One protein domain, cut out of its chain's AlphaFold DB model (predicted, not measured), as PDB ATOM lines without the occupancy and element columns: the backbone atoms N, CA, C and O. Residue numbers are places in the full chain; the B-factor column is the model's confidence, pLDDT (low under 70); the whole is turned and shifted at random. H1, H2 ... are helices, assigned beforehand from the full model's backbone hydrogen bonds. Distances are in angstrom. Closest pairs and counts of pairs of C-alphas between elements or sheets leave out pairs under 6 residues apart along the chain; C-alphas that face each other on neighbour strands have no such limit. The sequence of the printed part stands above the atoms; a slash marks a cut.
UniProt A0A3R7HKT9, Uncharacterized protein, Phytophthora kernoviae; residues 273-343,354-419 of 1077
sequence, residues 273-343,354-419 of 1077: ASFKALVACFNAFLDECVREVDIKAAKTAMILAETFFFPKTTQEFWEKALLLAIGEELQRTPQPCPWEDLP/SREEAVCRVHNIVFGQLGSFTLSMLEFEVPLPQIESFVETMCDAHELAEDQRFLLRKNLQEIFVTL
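Overview. This is residues 273 to 343 and 354 to 419 of the 1077 residues of an uncharacterized protein of Phytophthora kernoviae (UniProt A0A3R7HKT9). The longest helix, H4, is the core of the larger of two lobes: H5 and H6 run beside it in a loose up-and-down bundle of three, each helix running against the one before it, and H3 packs on H4 at a steep tilt. The smaller lobe is the helical hairpin of H1 and H2, which stands off from the other helices and is joined to H3 by residues 309 to 314. The printed part has 137 residues, with six named helices, H1 to H6 in chain order, and no named strand; the class is all helix. The whole is loose, with a radius of gyration of the C-alphas of 18.9 A, and flat, spanning 52 by 43 by 21 A.

Along the chain. Find C-alpha 355 at (126.769, 111.748, 107.623); from there H4, residues 355 to 379, runs 36.9 A to C-alpha 379 at (139.709, 103.909, 74.010). H5, residues 384 to 397, measures 19.9 A, and H6, residues 402 to 418, measures 24.2 A. Go back to H3, residues 315 to 332, which is 27.0 A long. H1, residues 273 to 291, begins with C-alpha 273 at (137.964, 123.643, 55.605) and is 27.2 A long; H2, residues 295 to 308, is 21.0 A long.

Arrangement. Begin at the hub, H4, which touches three helices. With residues 370 to 378 alone it touches H5, its partner in a hairpin: the closest C-alphas, of Thr 374 and Ile 387, are 6.7 A apart, at a shallow tilt of 13 degrees, opposite ways. H4 and H6 only just touch, with 3 pairs of C-alphas within 8 A; the closest, of Gly 371 and Leu 408, are 6.8 A apart, and the helices run the same way at a shallow tilt of 16 degrees. H5 and H6 are close but not clearly touching; their closest C-alphas, of Cys 395 and Arg 405, are 6.6 A apart. H3 touches residues 362 to 373 of H4 at a steep tilt of 46 degrees, opposite ways, closest at the C-alphas of Ile 326 and Val 366, 6.2 A. Farther out, H1 and H2 touch as a hairpin at a shallow tilt of 13 degrees, opposite ways, closest at the C-alphas of Leu 286 and Ala 298, 5.7 A. H1 and H2 are apart from H3, H4, H5 and H6. Every O i to N i+4 pair is within hydrogen-bond range in H1, H4, H5 and H6; in H2 it is 8 of 10, in H3 13 of 14.

Size, cuts and confidence. The two C-alphas farthest apart are those of Ala 273 and Pro 343, at 59.2 A. Residues 344 to 353 are not printed; C-alphas 343 and 354 are 6.8 A apart across this cut, which falls in the link from H3 to H4. Of the links printed whole, H2 to H3 is short and the others are tight. The mean pLDDT of the printed part is 71.6; look for values under 70 in 52 residues, among them 294 to 316 and 333 to 341.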
ATOM      1  N   ALA A 273     139.001 122.837  56.237       62.25
ATOM      2  CA  ALA A 273     137.964 123.643  55.605       62.25
ATOM      3  C   ALA A 273     136.615 122.912  55.605       62.25
ATOM      4  O   ALA A 273     135.622 123.472  56.069       62.25
ATOM      5  N   SER A 274     136.587 121.647  55.188       58.09
ATOM      6  CA  SER A 274     135.381 120.818  55.218       58.09
ATOM      7  C   SER A 274     134.963 120.483  56.643       58.09
ATOM      8  O   SER A 274     133.769 120.434  56.918       58.09
ATOM      9  N   PHE A 275     135.909 120.345  57.582       64.25
ATOM     10  CA  PHE A 275     135.570 120.203  59.001       64.25
ATOM     11  C   PHE A 275     134.868 121.459  59.532       64.25
ATOM     12  O   PHE A 275     133.825 121.360  60.172       64.25
ATOM     13  N   LYS A 276     135.376 122.657  59.208       62.19
ATOM     14  CA  LYS A 276     134.713 123.923  59.569       62.19
ATOM     15  C   LYS A 276     133.327 124.058  58.932       62.19
ATOM     16  O   LYS A 276     132.411 124.525  59.602       62.19
ATOM     17  N   ALA A 277     133.163 123.639  57.678       69.62
ATOM     18  CA  ALA A 277     131.865 123.646  57.005       69.62
ATOM     19  C   ALA A 277     130.874 122.669  57.662       69.62
ATOM     20  O   ALA A 277     129.732 123.039  57.917       69.62
ATOM     21  N   LEU A 278     131.328 121.460  58.013       66.69
ATOM     22  CA  LEU A 278     130.517 120.466  58.717       66.69
ATOM     23  C   LEU A 278     130.078 120.982  60.093       66.69
ATOM     24  O   LEU A 278     128.898 120.911  60.420       66.69
ATOM     25  N   VAL A 279     130.999 121.569  60.865       69.69
ATOM     26  CA  VAL A 279     130.692 122.191  62.164       69.69
ATOM     27  C   VAL A 279     129.666 123.316  62.013       69.69
ATOM     28  O   VAL A 279     128.731 123.391  62.803       69.69
ATOM     29  N   ALA A 280     129.783 124.159  60.983       71.94
ATOM     30  CA  ALA A 280     128.800 125.210  60.722       71.94
ATOM     31  C   ALA A 280     127.401 124.639  60.422       71.94
ATOM     32  O   ALA A 280     126.411 125.155  60.938       71.94
ATOM     33  N   CYS A 281     127.314 123.550  59.650       70.50
ATOM     34  CA  CYS A 281     126.049 122.862  59.386       70.50
ATOM     35  C   CYS A 281     125.449 122.226  60.649       70.50
ATOM     36  O   CYS A 281     124.248 122.360  60.878       70.50
ATOM     37  N   PHE A 282     126.265 121.564  61.475       71.75
ATOM     38  CA  PHE A 282     125.800 120.960  62.728       71.75
ATOM     39  C   PHE A 282     125.328 122.013  63.730       71.75
ATOM     40  O   PHE A 282     124.281 121.822  64.336       71.75
ATOM     41  N   ASN A 283     126.032 123.139  63.858       71.69
ATOM     42  CA  ASN A 283     125.601 124.227  64.737       71.69
ATOM     43  C   ASN A 283     124.270 124.826  64.271       71.69
ATOM     44  O   ASN A 283     123.354 124.929  65.074       71.69
ATOM     45  N   ALA A 284     124.112 125.109  62.973       74.88
ATOM     46  CA  ALA A 284     122.843 125.615  62.443       74.88
ATOM     47  C   ALA A 284     121.674 124.635  62.674       74.88
ATOM     48  O   ALA A 284     120.564 125.053  62.990       74.88
ATOM     49  N   PHE A 285     121.923 123.327  62.543       71.44
ATOM     50  CA  PHE A 285     120.921 122.296  62.821       71.44
ATOM     51  C   PHE A 285     120.580 122.196  64.314       71.44
ATOM     52  O   PHE A 285     119.407 122.090  64.671       71.44
ATOM     53  N   LEU A 286     121.585 122.231  65.193       72.62
ATOM     54  CA  LEU A 286     121.393 122.157  66.640       72.62
ATOM     55  C   LEU A 286     120.697 123.408  67.187       72.62
ATOM     56  O   LEU A 286     119.805 123.267  68.018       72.62
ATOM     57  N   ASP A 287     121.032 124.597  66.682       71.12
ATOM     58  CA  ASP A 287     120.358 125.853  67.032       71.12
ATOM     59  C   ASP A 287     118.861 125.785  66.696       71.12
ATOM     60  O   ASP A 287     118.011 126.180  67.497       71.12
ATOM     61  N   GLU A 288     118.520 125.199  65.547       69.94
ATOM     62  CA  GLU A 288     117.130 124.997  65.144       69.94
ATOM     63  C   GLU A 288     116.427 123.923  65.989       69.94
ATOM     64  O   GLU A 288     115.279 124.107  66.394       69.94
ATOM     65  N   CYS A 289     117.121 122.836  66.347       65.81
ATOM     66  CA  CYS A 289     116.589 121.831  67.273       65.81
ATOM     67  C   CYS A 289     116.314 122.420  68.663       65.81
ATOM     68  O   CYS A 289     115.335 122.044  69.303       65.81
ATOM     69  N   VAL A 290     117.152 123.348  69.137       67.50
ATOM     70  CA  VAL A 290     116.924 124.080  70.391       67.50
ATOM     71  C   VAL A 290     115.703 124.988  70.262       67.50
ATOM     72  O   VAL A 290     114.873 125.020  71.170       67.50
ATOM     73  N   ARG A 291     115.554 125.680  69.126       74.06
ATOM     74  CA  ARG A 291     114.411 126.564  68.853       74.06
ATOM     75  C   ARG A 291     113.078 125.810  68.825       74.06
ATOM     76  O   ARG A 291     112.088 126.316  69.346       74.06
ATOM     77  N   GLU A 292     113.064 124.615  68.245       76.00
ATOM     78  CA  GLU A 292     111.877 123.753  68.115       76.00
ATOM     79  C   GLU A 292     111.722 122.746  69.274       76.00
ATOM     80  O   GLU A 292     110.759 121.983  69.318       76.00
ATOM     81  N   VAL A 293     112.641 122.754  70.248       70.19
ATOM     82  CA  VAL A 293     112.659 121.847  71.413       70.19
ATOM     83  C   VAL A 293     112.714 120.357  71.009       70.19
ATOM     84  O   VAL A 293     112.232 119.473  71.721       70.19
ATOM     85  N   ASP A 294     113.347 120.035  69.875       65.75
ATOM     86  CA  ASP A 294     113.518 118.657  69.398       65.75
ATOM     87  C   ASP A 294     114.798 118.024  69.963       65.75
ATOM     88  O   ASP A 294     115.850 117.898  69.325       65.75
ATOM     89  N   ILE A 295     114.682 117.585  71.215       58.66
ATOM     90  CA  ILE A 295     115.766 116.960  71.983       58.66
ATOM     91  C   ILE A 295     116.230 115.643  71.333       58.66
ATOM     92  O   ILE A 295     117.385 115.236  71.490       58.66
ATOM     93  N   LYS A 296     115.352 114.957  70.590       52.81
ATOM     94  CA  LYS A 296     115.666 113.664  69.971       52.81
ATOM     95  C   LYS A 296     116.524 113.854  68.722       52.81
ATOM     96  O   LYS A 296     117.515 113.136  68.556       52.81
ATOM     97  N   ALA A 297     116.179 114.827  67.884       57.38
ATOM     98  CA  ALA A 297     116.983 115.212  66.731       57.38
ATOM     99  C   ALA A 297     118.356 115.753  67.163       57.38
ATOM    100  O   ALA A 297     119.378 115.298  66.641       57.38
ATOM    101  N   ALA A 298     118.396 116.609  68.193       58.81
ATOM    102  CA  ALA A 298     119.642 117.139  68.747       58.81
ATOM    103  C   ALA A 298     120.580 116.028  69.255       58.81
ATOM    104  O   ALA A 298     121.748 115.980  68.868       58.81
ATOM    105  N   LYS A 299     120.066 115.072  70.045       53.53
ATOM    106  CA  LYS A 299     120.858 113.918  70.513       53.53
ATOM    107  C   LYS A 299     121.388 113.064  69.366       53.53
ATOM    108  O   LYS A 299     122.537 112.639  69.404       53.53
ATOM    109  N   THR A 300     120.572 112.829  68.341       59.91
ATOM    110  CA  THR A 300     120.975 112.015  67.183       59.91
ATOM    111  C   THR A 300     122.097 112.693  66.393       59.91
ATOM    112  O   THR A 300     123.056 112.034  66.001       59.91
ATOM    113  N   ALA A 301     122.022 114.015  66.211       58.19
ATOM    114  CA  ALA A 301     123.087 114.792  65.582       58.19
ATOM    115  C   ALA A 301     124.378 114.792  66.420       58.19
ATOM    116  O   ALA A 301     125.458 114.589  65.872       58.19
ATOM    117  N   MET A 302     124.286 114.938  67.744       59.81
ATOM    118  CA  MET A 302     125.465 114.875  68.618       59.81
ATOM    119  C   MET A 302     126.176 113.516  68.543       59.81
ATOM    120  O   MET A 302     127.393 113.488  68.396       59.81
ATOM    121  N   ILE A 303     125.429 112.408  68.531       55.53
ATOM    122  CA  ILE A 303     125.990 111.052  68.381       55.53
ATOM    123  C   ILE A 303     126.621 110.862  66.991       55.53
ATOM    124  O   ILE A 303     127.683 110.262  66.852       55.53
ATOM    125  N   LEU A 304     126.013 111.406  65.931       55.12
ATOM    126  CA  LEU A 304     126.602 111.358  64.587       55.12
ATOM    127  C   LEU A 304     127.920 112.142  64.510       55.12
ATOM    128  O   LEU A 304     128.855 111.681  63.855       55.12
ATOM    129  N   ALA A 305     128.029 113.283  65.195       59.56
ATOM    130  CA  ALA A 305     129.249 114.089  65.222       59.56
ATOM    131  C   ALA A 305     130.459 113.335  65.819       59.56
ATOM    132  O   ALA A 305     131.593 113.571  65.393       59.56
ATOM    133  N   GLU A 306     130.230 112.368  66.716       52.78
ATOM    134  CA  GLU A 306     131.271 111.511  67.313       52.78
ATOM    135  C   GLU A 306     132.014 110.659  66.269       52.78
ATOM    136  O   GLU A 306     133.190 110.336  66.441       52.78
ATOM    137  N   THR A 307     131.388 110.352  65.126       53.44
ATOM    138  CA  THR A 307     132.015 109.527  64.076       53.44
ATOM    139  C   THR A 307     133.052 110.269  63.217       53.44
ATOM    140  O   THR A 307     133.853 109.623  62.531       53.44
ATOM    141  N   PHE A 308     133.110 111.608  63.289       52.97
ATOM    142  CA  PHE A 308     133.904 112.453  62.379       52.97
ATOM    143  C   PHE A 308     135.126 113.153  63.018       52.97
ATOM    144  O   PHE A 308     135.851 113.845  62.304       52.97
ATOM    145  N   PHE A 309     135.390 112.985  64.322       48.97
ATOM    146  CA  PHE A 309     136.408 113.756  65.063       48.97
ATOM    147  C   PHE A 309     137.837 113.160  65.056       48.97
ATOM    148  O   PHE A 309     138.028 111.943  65.001       48.97
ATOM    149  N   PHE A 310     138.844 114.042  65.167       42.44
ATOM    150  CA  PHE A 310     140.262 113.746  65.447       42.44
ATOM    151  C   PHE A 310     140.685 114.610  66.660       42.44
ATOM    152  O   PHE A 310     140.521 115.831  66.574       42.44
ATOM    153  N   PRO A 311     141.160 114.066  67.801       49.47
ATOM    154  CA  PRO A 311     141.301 114.866  69.018       49.47
ATOM    155  C   PRO A 311     142.653 115.589  69.113       49.47
ATOM    156  O   PRO A 311     143.709 115.009  68.878       49.47
ATOM    157  N   LYS A 312     142.617 116.858  69.544       43.59
ATOM    158  CA  LYS A 312     143.696 117.487  70.323       43.59
ATOM    159  C   LYS A 312     143.222 117.501  71.776       43.59
ATOM    160  O   LYS A 312     142.318 118.259  72.111       43.59
ATOM    161  N   THR A 313     143.762 116.620  72.604       46.84
ATOM    162  CA  THR A 313     143.369 116.441  74.008       46.84
ATOM    163  C   THR A 313     143.900 117.572  74.896       46.84
ATOM    164  O   THR A 313     145.090 117.877  74.878       46.84
ATOM    165  N   THR A 314     143.024 118.181  75.701       54.56
ATOM    166  CA  THR A 314     143.388 119.042  76.840       54.56
ATOM    167  C   THR A 314     142.821 118.445  78.129       54.56
ATOM    168  O   THR A 314     141.695 117.950  78.156       54.56
ATOM    169  N   GLN A 315     143.609 118.485  79.205       55.62
ATOM    170  CA  GLN A 315     143.285 117.913  80.521       55.62
ATOM    171  C   GLN A 315     141.982 118.482  81.123       55.62
ATOM    172  O   GLN A 315     141.237 117.753  81.771       55.62
ATOM    173  N   GLU A 316     141.642 119.739  80.808       64.94
ATOM    174  CA  GLU A 316     140.404 120.396  81.259       64.94
ATOM    175  C   GLU A 316     139.109 119.707  80.798       64.94
ATOM    176  O   GLU A 316     138.075 119.842  81.454       64.94
ATOM    177  N   PHE A 317     139.122 119.025  79.649       75.50
ATOM    178  CA  PHE A 317     137.919 118.380  79.122       75.50
ATOM    179  C   PHE A 317     137.479 117.220  80.019       75.50
ATOM    180  O   PHE A 317     136.308 117.130  80.387       75.50
ATOM    181  N   TRP A 318     138.428 116.364  80.396       76.62
ATOM    182  CA  TRP A 318     138.163 115.155  81.174       76.62
ATOM    183  C   TRP A 318     137.698 115.472  82.592       76.62
ATOM    184  O   TRP A 318     136.780 114.829  83.092       76.62
ATOM    185  N   GLU A 319     138.255 116.516  83.202       76.00
ATOM    186  CA  GLU A 319     137.829 116.998  84.516       76.00
ATOM    187  C   GLU A 319     136.384 117.525  84.487       76.00
ATOM    188  O   GLU A 319     135.547 117.110  85.289       76.00
ATOM    189  N   LYS A 320     136.045 118.375  83.505       73.56
ATOM    190  CA  LYS A 320     134.679 118.905  83.345       73.56
ATOM    191  C   LYS A 320     133.668 117.794  83.050       73.56
ATOM    192  O   LYS A 320     132.568 117.811  83.599       73.56
ATOM    193  N   ALA A 321     134.030 116.826  82.208       73.44
ATOM    194  CA  ALA A 321     133.170 115.695  81.875       73.44
ATOM    195  C   ALA A 321     132.928 114.773  83.084       73.44
ATOM    196  O   ALA A 321     131.791 114.363  83.319       73.44
ATOM    197  N   LEU A 322     133.964 114.514  83.889       79.56
ATOM    198  CA  LEU A 322     133.855 113.731  85.118       79.56
ATOM    199  C   LEU A 322     132.931 114.412  86.140       79.56
ATOM    200  O   LEU A 322     132.041 113.764  86.690       79.56
ATOM    201  N   LEU A 323     133.085 115.723  86.356       77.75
ATOM    202  CA  LEU A 323     132.232 116.487  87.276       77.75
ATOM    203  C   LEU A 323     130.757 116.488  86.845       77.75
ATOM    204  O   LEU A 323     129.871 116.354  87.690       77.75
ATOM    205  N   LEU A 324     130.485 116.593  85.540       77.25
ATOM    206  CA  LEU A 324     129.125 116.500  85.004       77.25
ATOM    207  C   LEU A 324     128.520 115.105  85.225       77.25
ATOM    208  O   LEU A 324     127.369 115.009  85.650       77.25
ATOM    209  N   ALA A 325     129.295 114.038  85.009       74.94
ATOM    210  CA  ALA A 325     128.843 112.663  85.218       74.94
ATOM    211  C   ALA A 325     128.567 112.348  86.701       74.94
ATOM    212  O   ALA A 325     127.549 111.737  87.033       74.94
ATOM    213  N   ILE A 326     129.427 112.821  87.612       80.38
ATOM    214  CA  ILE A 326     129.196 112.730  89.063       80.38
ATOM    215  C   ILE A 326     127.919 113.491  89.444       80.38
ATOM    216  O   ILE A 326     127.087 112.972  90.192       80.38
ATOM    217  N   GLY A 327     127.742 114.703  88.908       75.44
ATOM    218  CA  GLY A 327     126.551 115.522  89.133       75.44
ATOM    219  C   GLY A 327     125.259 114.833  88.687       75.44
ATOM    220  O   GLY A 327     124.272 114.850  89.424       75.44
ATOM    221  N   GLU A 328     125.267 114.177  87.524       79.56
ATOM    222  CA  GLU A 328     124.113 113.427  87.015       79.56
ATOM    223  C   GLU A 328     123.746 112.245  87.931       79.56
ATOM    224  O   GLU A 328     122.576 112.071  88.278       79.56
ATOM    225  N   GLU A 329     124.726 111.460  88.390       77.81
ATOM    226  CA  GLU A 329     124.454 110.325  89.288       77.81
ATOM    227  C   GLU A 329     123.932 110.758  90.661       77.81
ATOM    228  O   GLU A 329     123.048 110.112  91.235       77.81
ATOM    229  N   LEU A 330     124.426 111.880  91.187       78.44
ATOM    230  CA  LEU A 330     123.911 112.446  92.433       78.44
ATOM    231  C   LEU A 330     122.453 112.911  92.283       78.44
ATOM    232  O   LEU A 330     121.655 112.728  93.207       78.44
ATOM    233  N   GLN A 331     122.075 113.437  91.113       77.00
ATOM    234  CA  GLN A 331     120.704 113.868  90.818       77.00
ATOM    235  C   GLN A 331     119.711 112.712  90.659       77.00
ATOM    236  O   GLN A 331     118.526 112.902  90.934       77.00
ATOM    237  N   ARG A 332     120.152 111.507  90.268       74.75
ATOM    238  CA  ARG A 332     119.254 110.339  90.138       74.75
ATOM    239  C   ARG A 332     118.653 109.891  91.467       74.75
ATOM    240  O   ARG A 332     117.579 109.296  91.488       74.75
ATOM    241  N   THR A 333     119.332 110.164  92.579       67.50
ATOM    242  CA  THR A 333     118.854 109.852  93.935       67.50
ATOM    243  C   THR A 333     119.171 111.021  94.877       67.50
ATOM    244  O   THR A 333     120.119 110.950  95.668       67.50
ATOM    245  N   PRO A 334     118.411 112.128  94.795       65.50
ATOM    246  CA  PRO A 334     118.725 113.350  95.522       65.50
ATOM    247  C   PRO A 334     118.618 113.120  97.032       65.50
ATOM    248  O   PRO A 334     117.670 112.495  97.513       65.50
ATOM    249  N   GLN A 335     119.606 113.603  97.789       64.56
ATOM    250  CA  GLN A 335     119.491 113.622  99.244       64.56
ATOM    251  C   GLN A 335     118.514 114.728  99.678       64.56
ATOM    252  O   GLN A 335     118.517 115.806  99.087       64.56
ATOM    253  N   PRO A 336     117.678 114.478 100.702       60.94
ATOM    254  CA  PRO A 336     116.665 115.434 101.153       60.94
ATOM    255  C   PRO A 336     117.256 116.683 101.826       60.94
ATOM    256  O   PRO A 336     116.575 117.701 101.912       60.94
ATOM    257  N   CYS A 337     118.505 116.621 102.293       67.00
ATOM    258  CA  CYS A 337     119.254 117.751 102.830       67.00
ATOM    259  C   CYS A 337     120.753 117.592 102.512       67.00
ATOM    260  O   CYS A 337     121.196 116.464 102.268       67.00
ATOM    261  N   PRO A 338     121.538 118.682 102.517       68.50
ATOM    262  CA  PRO A 338     122.990 118.608 102.413       68.50
ATOM    263  C   PRO A 338     123.582 117.697 103.495       68.50
ATOM    264  O   PRO A 338     123.217 117.769 104.666       68.50
ATOM    265  N   TRP A 339     124.532 116.849 103.106       67.50
ATOM    266  CA  TRP A 339     125.267 115.955 104.008       67.50
ATOM    267  C   TRP A 339     126.010 116.666 105.162       67.50
ATOM    268  O   TRP A 339     126.288 116.045 106.185       67.50
ATOM    269  N   GLU A 340     126.302 117.964 105.027       66.25
ATOM    270  CA  GLU A 340     126.941 118.819 106.039       66.25
ATOM    271  C   GLU A 340     126.027 119.074 107.242       66.25
ATOM    272  O   GLU A 340     126.518 119.216 108.362       66.25
ATOM    273  N   ASP A 341     124.713 119.043 107.011       69.25
ATOM    274  CA  ASP A 341     123.678 119.258 108.022       69.25
ATOM    275  C   ASP A 341     123.302 117.959 108.761       69.25
ATOM    276  O   ASP A 341     122.482 117.972 109.684       69.25
ATOM    277  N   LEU A 342     123.892 116.817 108.376       73.44
ATOM    278  CA  LEU A 342     123.652 115.528 109.024       73.44
ATOM    279  C   LEU A 342     124.522 115.375 110.289       73.44
ATOM    280  O   LEU A 342     125.730 115.632 110.252       73.44
ATOM    281  N   PRO A 343     123.951 114.907 111.416       64.88
ATOM    282  CA  PRO A 343     124.709 114.692 112.644       64.88
ATOM    283  C   PRO A 343     125.726 113.552 112.474       64.88
ATOM    284  O   PRO A 343     125.394 112.473 111.981       64.88
ATOM    285  N   SER A 354     123.201 108.401 107.909       74.31
ATOM    286  CA  SER A 354     124.202 109.108 108.724       74.31
ATOM    287  C   SER A 354     125.112 109.948 107.820       74.31
ATOM    288  O   SER A 354     125.210 109.692 106.613       74.31
ATOM    289  N   ARG A 355     125.804 110.944 108.387       75.81
ATOM    290  CA  ARG A 355     126.769 111.748 107.623       75.81
ATOM    291  C   ARG A 355     127.835 110.867 106.970       75.81
ATOM    292  O   ARG A 355     128.183 111.070 105.814       75.81
ATOM    293  N   GLU A 356     128.297 109.846 107.680       78.12
ATOM    294  CA  GLU A 356     129.293 108.891 107.198       78.12
ATOM    295  C   GLU A 356     128.752 108.057 106.022       78.12
ATOM    296  O   GLU A 356     129.440 107.885 105.019       78.12
ATOM    297  N   GLU A 357     127.490 107.616 106.072       73.69
ATOM    298  CA  GLU A 357     126.848 106.903 104.957       73.69
ATOM    299  C   GLU A 357     126.643 107.797 103.722       73.69
ATOM    300  O   GLU A 357     126.795 107.340 102.586       73.69
ATOM    301  N   ALA A 358     126.313 109.075 103.931       75.44
ATOM    302  CA  ALA A 358     126.200 110.063 102.863       75.44
ATOM    303  C   ALA A 358     127.554 110.316 102.183       75.44
ATOM    304  O   ALA A 358     127.620 110.337 100.953       75.44
ATOM    305  N   VAL A 359     128.629 110.432 102.970       80.31
ATOM    306  CA  VAL A 359     129.989 110.629 102.455       80.31
ATOM    307  C   VAL A 359     130.475 109.413 101.674       80.31
ATOM    308  O   VAL A 359     130.890 109.544 100.522       80.31
ATOM    309  N   CYS A 360     130.321 108.213 102.238       79.50
ATOM    310  CA  CYS A 360     130.667 106.973 101.546       79.50
ATOM    311  C   CYS A 360     129.912 106.815 100.219       79.50
ATOM    312  O   CYS A 360     130.469 106.310  99.246       79.50
ATOM    313  N   ARG A 361     128.653 107.268 100.141       81.69
ATOM    314  CA  ARG A 361     127.877 107.232  98.895       81.69
ATOM    315  C   ARG A 361     128.486 108.121  97.809       81.69
ATOM    316  O   ARG A 361     128.595 107.667  96.673       81.69
ATOM    317  N   VAL A 362     128.882 109.350  98.143       82.44
ATOM    318  CA  VAL A 362     129.535 110.261  97.188       82.44
ATOM    319  C   VAL A 362     130.866 109.668  96.726       82.44
ATOM    320  O   VAL A 362     131.099 109.575  95.524       82.44
ATOM    321  N   HIS A 363     131.687 109.159  97.650       85.81
ATOM    322  CA  HIS A 363     132.974 108.536  97.316       85.81
ATOM    323  C   HIS A 363     132.811 107.323  96.390       85.81
ATOM    324  O   HIS A 363     133.562 107.177  95.432       85.81
ATOM    325  N   ASN A 364     131.791 106.486  96.606       83.50
ATOM    326  CA  ASN A 364     131.497 105.350  95.726       83.50
ATOM    327  C   ASN A 364     131.090 105.779  94.306       83.50
ATOM    328  O   ASN A 364     131.461 105.114  93.340       83.50
ATOM    329  N   ILE A 365     130.343 106.880  94.171       84.19
ATOM    330  CA  ILE A 365     129.966 107.435  92.862       84.19
ATOM    331  C   ILE A 365     131.207 107.973  92.149       84.19
ATOM    332  O   ILE A 365     131.444 107.610  91.000       84.19
ATOM    333  N   VAL A 366     132.021 108.779  92.835       85.12
ATOM    334  CA  VAL A 366     133.265 109.330  92.277       85.12
ATOM    335  C   VAL A 366     134.211 108.205  91.853       85.12
ATOM    336  O   VAL A 366     134.694 108.214  90.725       85.12
ATOM    337  N   PHE A 367     134.408 107.194  92.702       84.69
ATOM    338  CA  PHE A 367     135.215 106.010  92.398       84.69
ATOM    339  C   PHE A 367     134.718 105.265  91.146       84.69
ATOM    340  O   PHE A 367     135.513 104.933  90.264       84.69
ATOM    341  N   GLY A 368     133.405 105.032  91.035       78.94
ATOM    342  CA  GLY A 368     132.812 104.350  89.884       78.94
ATOM    343  C   GLY A 368     132.952 105.141  88.581       78.94
ATOM    344  O   GLY A 368     133.339 104.578  87.555       78.94
ATOM    345  N   GLN A 369     132.695 106.452  88.627       85.50
ATOM    346  CA  GLN A 369     132.836 107.327  87.461       85.50
ATOM    347  C   GLN A 369     134.300 107.439  87.027       85.50
ATOM    348  O   GLN A 369     134.603 107.266  85.849       85.50
ATOM    349  N   LEU A 370     135.231 107.619  87.967       84.69
ATOM    350  CA  LEU A 370     136.659 107.715  87.662       84.69
ATOM    351  C   LEU A 370     137.197 106.426  87.011       84.69
ATOM    352  O   LEU A 370     137.968 106.490  86.052       84.69
ATOM    353  N   GLY A 371     136.724 105.255  87.454       79.75
ATOM    354  CA  GLY A 371     137.028 103.972  86.813       79.75
ATOM    355  C   GLY A 371     136.493 103.860  85.377       79.75
ATOM    356  O   GLY A 371     137.207 103.390  84.492       79.75
ATOM    357  N   SER A 372     135.271 104.335  85.115       75.56
ATOM    358  CA  SER A 372     134.688 104.336  83.764       75.56
ATOM    359  C   SER A 372     135.425 105.285  82.817       75.56
ATOM    360  O   SER A 372     135.746 104.915  81.691       75.56
ATOM    361  N   PHE A 373     135.736 106.497  83.279       81.25
ATOM    362  CA  PHE A 373     136.450 107.496  82.483       81.25
ATOM    363  C   PHE A 373     137.879 107.061  82.152       81.25
ATOM    364  O   PHE A 373     138.355 107.333  81.054       81.25
ATOM    365  N   THR A 374     138.530 106.309  83.041       79.38
ATOM    366  CA  THR A 374     139.828 105.678  82.764       79.38
ATOM    367  C   THR A 374     139.763 104.758  81.536       79.38
ATOM    368  O   THR A 374     140.637 104.826  80.673       79.38
ATOM    369  N   LEU A 375     138.720 103.926  81.420       73.25
ATOM    370  CA  LEU A 375     138.520 103.042  80.263       73.25
ATOM    371  C   LEU A 375     138.232 103.838  78.986       73.25
ATOM    372  O   LEU A 375     138.829 103.565  77.950       73.25
ATOM    373  N   SER A 376     137.388 104.867  79.069       73.44
ATOM    374  CA  SER A 376     137.113 105.736  77.921       73.44
ATOM    375  C   SER A 376     138.371 106.473  77.451       73.44
ATOM    376  O   SER A 376     138.649 106.508  76.258       73.44
ATOM    377  N   MET A 377     139.193 107.007  78.360       74.12
ATOM    378  CA  MET A 377     140.464 107.653  78.004       74.12
ATOM    379  C   MET A 377     141.428 106.694  77.284       74.12
ATOM    380  O   MET A 377     142.125 107.120  76.363       74.12
ATOM    381  N   LEU A 378     141.434 105.405  77.646       69.00
ATOM    382  CA  LEU A 378     142.196 104.371  76.936       69.00
ATOM    383  C   LEU A 378     141.664 104.127  75.515       69.00
ATOM    384  O   LEU A 378     142.458 104.022  74.584       69.00
ATOM    385  N   GLU A 379     140.343 104.073  75.331       62.75
ATOM    386  CA  GLU A 379     139.709 103.909  74.010       62.75
ATOM    387  C   GLU A 379     139.994 105.087  73.064       62.75
ATOM    388  O   GLU A 379     140.071 104.903  71.850       62.75
ATOM    389  N   PHE A 380     140.205 106.287  73.613       59.31
ATOM    390  CA  PHE A 380     140.597 107.486  72.865       59.31
ATOM    391  C   PHE A 380     142.119 107.654  72.700       59.31
ATOM    392  O   PHE A 380     142.570 108.734  72.314       59.31
ATOM    393  N   GLU A 381     142.908 106.609  72.978       61.59
ATOM    394  CA  GLU A 381     144.372 106.583  72.831       61.59
ATOM    395  C   GLU A 381     145.098 107.686  73.633       61.59
ATOM    396  O   GLU A 381     146.175 108.155  73.251       61.59
ATOM    397  N   VAL A 382     144.531 108.122  74.767       70.94
ATOM    398  CA  VAL A 382     145.212 109.074  75.656       70.94
ATOM    399  C   VAL A 382     146.470 108.403  76.231       70.94
ATOM    400  O   VAL A 382     146.383 107.277  76.727       70.94
ATOM    401  N   PRO A 383     147.652 109.054  76.199       75.56
ATOM    402  CA  PRO A 383     148.879 108.452  76.709       75.56
ATOM    403  C   PRO A 383     148.746 108.019  78.173       75.56
ATOM    404  O   PRO A 383     148.357 108.815  79.026       75.56
ATOM    405  N   LEU A 384     149.143 106.781  78.475       75.69
ATOM    406  CA  LEU A 384     149.022 106.169  79.806       75.69
ATOM    407  C   LEU A 384     149.539 107.040  80.971       75.69
ATOM    408  O   LEU A 384     148.818 107.151  81.961       75.69
ATOM    409  N   PRO A 385     150.693 107.736  80.871       76.69
ATOM    410  CA  PRO A 385     151.159 108.610  81.953       76.69
ATOM    411  C   PRO A 385     150.211 109.782  82.248       76.69
ATOM    412  O   PRO A 385     150.138 110.262  83.377       76.69
ATOM    413  N   GLN A 386     149.466 110.252  81.240       78.25
ATOM    414  CA  GLN A 386     148.463 111.305  81.420       78.25
ATOM    415  C   GLN A 386     147.207 110.765  82.109       78.25
ATOM    416  O   GLN A 386     146.608 111.477  82.912       78.25
ATOM    417  N   ILE A 387     146.829 109.512  81.836       82.50
ATOM    418  CA  ILE A 387     145.719 108.838  82.521       82.50
ATOM    419  C   ILE A 387     146.075 108.610  83.994       82.50
ATOM    420  O   ILE A 387     145.280 108.951  84.865       82.50
ATOM    421  N   GLU A 388     147.286 108.118  84.283       82.56
ATOM    422  CA  GLU A 388     147.801 107.975  85.656       82.56
ATOM    423  C   GLU A 388     147.750 109.303  86.410       82.56
ATOM    424  O   GLU A 388     147.141 109.392  87.475       82.56
ATOM    425  N   SER A 389     148.321 110.359  85.827       82.62
ATOM    426  CA  SER A 389     148.321 111.687  86.441       82.62
ATOM    427  C   SER A 389     146.904 112.218  86.686       82.62
ATOM    428  O   SER A 389     146.648 112.791  87.747       82.62
ATOM    429  N   PHE A 390     145.973 112.010  85.751       85.44
ATOM    430  CA  PHE A 390     144.578 112.427  85.901       85.44
ATOM    431  C   PHE A 390     143.869 111.681  87.041       85.44
ATOM    432  O   PHE A 390     143.253 112.321  87.892       85.44
ATOM    433  N   VAL A 391     143.993 110.350  87.097       86.19
ATOM    434  CA  VAL A 391     143.362 109.520  88.137       86.19
ATOM    435  C   VAL A 391     143.888 109.881  89.522       86.19
ATOM    436  O   VAL A 391     143.086 110.055  90.437       86.19
ATOM    437  N   GLU A 392     145.201 110.063  89.678       85.62
ATOM    438  CA  GLU A 392     145.800 110.482  90.952       85.62
ATOM    439  C   GLU A 392     145.301 111.861  91.392       85.62
ATOM    440  O   GLU A 392     144.832 112.022  92.519       85.62
ATOM    441  N   THR A 393     145.303 112.832  90.472       86.50
ATOM    442  CA  THR A 393     144.853 114.203  90.763       86.50
ATOM    443  C   THR A 393     143.389 114.225  91.211       86.50
ATOM    444  O   THR A 393     143.049 114.910  92.172       86.50
ATOM    445  N   MET A 394     142.514 113.457  90.555       86.38
ATOM    446  CA  MET A 394     141.094 113.386  90.920       86.38
ATOM    447  C   MET A 394     140.857 112.593  92.214       86.38
ATOM    448  O   MET A 394     139.971 112.944  92.993       86.38
ATOM    449  N   CYS A 395     141.652 111.552  92.490       85.19
ATOM    450  CA  CYS A 395     141.602 110.834  93.769       85.19
ATOM    451  C   CYS A 395     141.966 111.739  94.952       85.19
ATOM    452  O   CYS A 395     141.339 111.646  96.012       85.19
ATOM    453  N   ASP A 396     142.972 112.598  94.767       83.94
ATOM    454  CA  ASP A 396     143.391 113.598  95.746       83.94
ATOM    455  C   ASP A 396     142.343 114.699  95.913       83.94
ATOM    456  O   ASP A 396     141.929 114.969  97.040       83.94
ATOM    457  N   ALA A 397     141.850 115.267  94.808       83.69
ATOM    458  CA  ALA A 397     140.866 116.350  94.819       83.69
ATOM    459  C   ALA A 397     139.529 115.968  95.481       83.69
ATOM    460  O   ALA A 397     138.848 116.832  96.031       83.69
ATOM    461  N   HIS A 398     139.152 114.688  95.437       84.38
ATOM    462  CA  HIS A 398     137.905 114.179  96.013       84.38
ATOM    463  C   HIS A 398     138.094 113.355  97.296       84.38
ATOM    464  O   HIS A 398     137.160 112.672  97.706       84.38
ATOM    465  N   GLU A 399     139.282 113.393  97.914       83.25
ATOM    466  CA  GLU A 399     139.574 112.751  99.209       83.25
ATOM    467  C   GLU A 399     139.141 111.268  99.299       83.25
ATOM    468  O   GLU A 399     138.706 110.785 100.348       83.25
ATOM    469  N   LEU A 400     139.269 110.514  98.196       84.50
ATOM    470  CA  LEU A 400     138.889 109.096  98.169       84.50
ATOM    471  C   LEU A 400     139.678 108.285  99.206       84.50
ATOM    472  O   LEU A 400     140.861 108.543  99.434       84.50
ATOM    473  N   ALA A 401     139.040 107.273  99.794       79.44
ATOM    474  CA  ALA A 401     139.664 106.445 100.821       79.44
ATOM    475  C   ALA A 401     140.841 105.617 100.260       79.44
ATOM    476  O   ALA A 401     140.888 105.284  99.073       79.44
ATOM    477  N   GLU A 402     141.824 105.306 101.109       78.25
ATOM    478  CA  GLU A 402     143.096 104.692 100.690       78.25
ATOM    479  C   GLU A 402     142.909 103.311 100.030       78.25
ATOM    480  O   GLU A 402     143.620 102.958  99.089       78.25
ATOM    481  N   ASP A 403     141.885 102.567 100.449       78.19
ATOM    482  CA  ASP A 403     141.452 101.301  99.857       78.19
ATOM    483  C   ASP A 403     140.885 101.469  98.435       78.19
ATOM    484  O   ASP A 403     141.215 100.687  97.538       78.19
ATOM    485  N   GLN A 404     140.090 102.514  98.194       81.38
ATOM    486  CA  GLN A 404     139.553 102.850  96.870       81.38
ATOM    487  C   GLN A 404     140.655 103.322  95.915       81.38
ATOM    488  O   GLN A 404     140.712 102.886  94.761       81.38
ATOM    489  N   ARG A 405     141.582 104.155  96.400       83.62
ATOM    490  CA  ARG A 405     142.760 104.588  95.628       83.62
ATOM    491  C   ARG A 405     143.632 103.400  95.231       83.62
ATOM    492  O   ARG A 405     144.043 103.287  94.076       83.62
ATOM    493  N   PHE A 406     143.873 102.480  96.167       81.50
ATOM    494  CA  PHE A 406     144.617 101.252  95.899       81.50
ATOM    495  C   PHE A 406     143.949 100.403  94.809       81.50
ATOM    496  O   PHE A 406     144.638  99.901  93.920       81.50
ATOM    497  N   LEU A 407     142.618 100.276  94.827       80.44
ATOM    498  CA  LEU A 407     141.888  99.505  93.819       80.44
ATOM    499  C   LEU A 407     141.978 100.132  92.417       80.44
ATOM    500  O   LEU A 407     142.194  99.404  91.450       80.44
ATOM    501  N   LEU A 408     141.869 101.462  92.299       80.19
ATOM    502  CA  LEU A 408     142.021 102.166  91.015       80.19
ATOM    503  C   LEU A 408     143.436 102.006  90.449       80.19
ATOM    504  O   LEU A 408     143.580 101.631  89.286       80.19
ATOM    505  N   ARG A 409     144.473 102.187  91.279       80.00
ATOM    506  CA  ARG A 409     145.876 101.964  90.883       80.00
ATOM    507  C   ARG A 409     146.119 100.528  90.435       80.00
ATOM    508  O   ARG A 409     146.758 100.297  89.412       80.00
ATOM    509  N   LYS A 410     145.590  99.557  91.184       78.00
ATOM    510  CA  LYS A 410     145.726  98.135  90.862       78.00
ATOM    511  C   LYS A 410     145.041  97.789  89.538       78.00
ATOM    512  O   LYS A 410     145.648  97.112  88.718       78.00
ATOM    513  N   ASN A 411     143.828  98.291  89.299       76.31
ATOM    514  CA  ASN A 411     143.121  98.089  88.031       76.31
ATOM    515  C   ASN A 411     143.905  98.687  86.852       76.31
ATOM    516  O   ASN A 411     144.025  98.055  85.806       76.31
ATOM    517  N   LEU A 412     144.493  99.870  87.035       77.12
ATOM    518  CA  LEU A 412     145.311 100.519  86.013       77.12
ATOM    519  C   LEU A 412     146.602  99.734  85.716       77.12
ATOM    520  O   LEU A 412     146.970  99.553  84.555       77.12
ATOM    521  N   GLN A 413     147.248  99.191  86.753       74.75
ATOM    522  CA  GLN A 413     148.416  98.312  86.626       74.75
ATOM    523  C   GLN A 413     148.078  96.956  85.988       74.75
ATOM    524  O   GLN A 413     148.863  96.438  85.196       74.75
ATOM    525  N   GLU A 414     146.918  96.370  86.281       73.31
ATOM    526  CA  GLU A 414     146.456  95.145  85.618       73.31
ATOM    527  C   GLU A 414     146.192  95.395  84.124       73.31
ATOM    528  O   GLU A 414     146.621  94.602  83.283       73.31
ATOM    529  N   ILE A 415     145.593  96.536  83.765       68.12
ATOM    530  CA  ILE A 415     145.443  96.967  82.366       68.12
ATOM    531  C   ILE A 415     146.821  97.151  81.703       68.12
ATOM    532  O   ILE A 415     147.035  96.670  80.590       68.12
ATOM    533  N   PHE A 416     147.788  97.746  82.410       64.81
ATOM    534  CA  PHE A 416     149.170  97.918  81.948       64.81
ATOM    535  C   PHE A 416     149.880  96.585  81.656       64.81
ATOM    536  O   PHE A 416     150.593  96.461  80.660       64.81
ATOM    537  N   VAL A 417     149.661  95.563  82.488       63.25
ATOM    538  CA  VAL A 417     150.192  94.205  82.273       63.25
ATOM    539  C   VAL A 417     149.490  93.505  81.105       63.25
ATOM    540  O   VAL A 417     150.129  92.764  80.362       63.25
ATOM    541  N   THR A 418     148.196  93.759  80.910       59.44
ATOM    542  CA  THR A 418     147.390  93.123  79.854       59.44
ATOM    543  C   THR A 418     147.677  93.701  78.462       59.44
ATOM    544  O   THR A 418     147.561  92.981  77.472       59.44
ATOM    545  N   LEU A 419     148.086  94.974  78.383       54.66
ATOM    546  CA  LEU A 419     148.450  95.674  77.142       54.66
ATOM    547  C   LEU A 419     149.927  95.508  76.736       54.66
ATOM    548  O   LEU A 419     150.301  95.916  75.635       54.66
TER     549      LEU A 419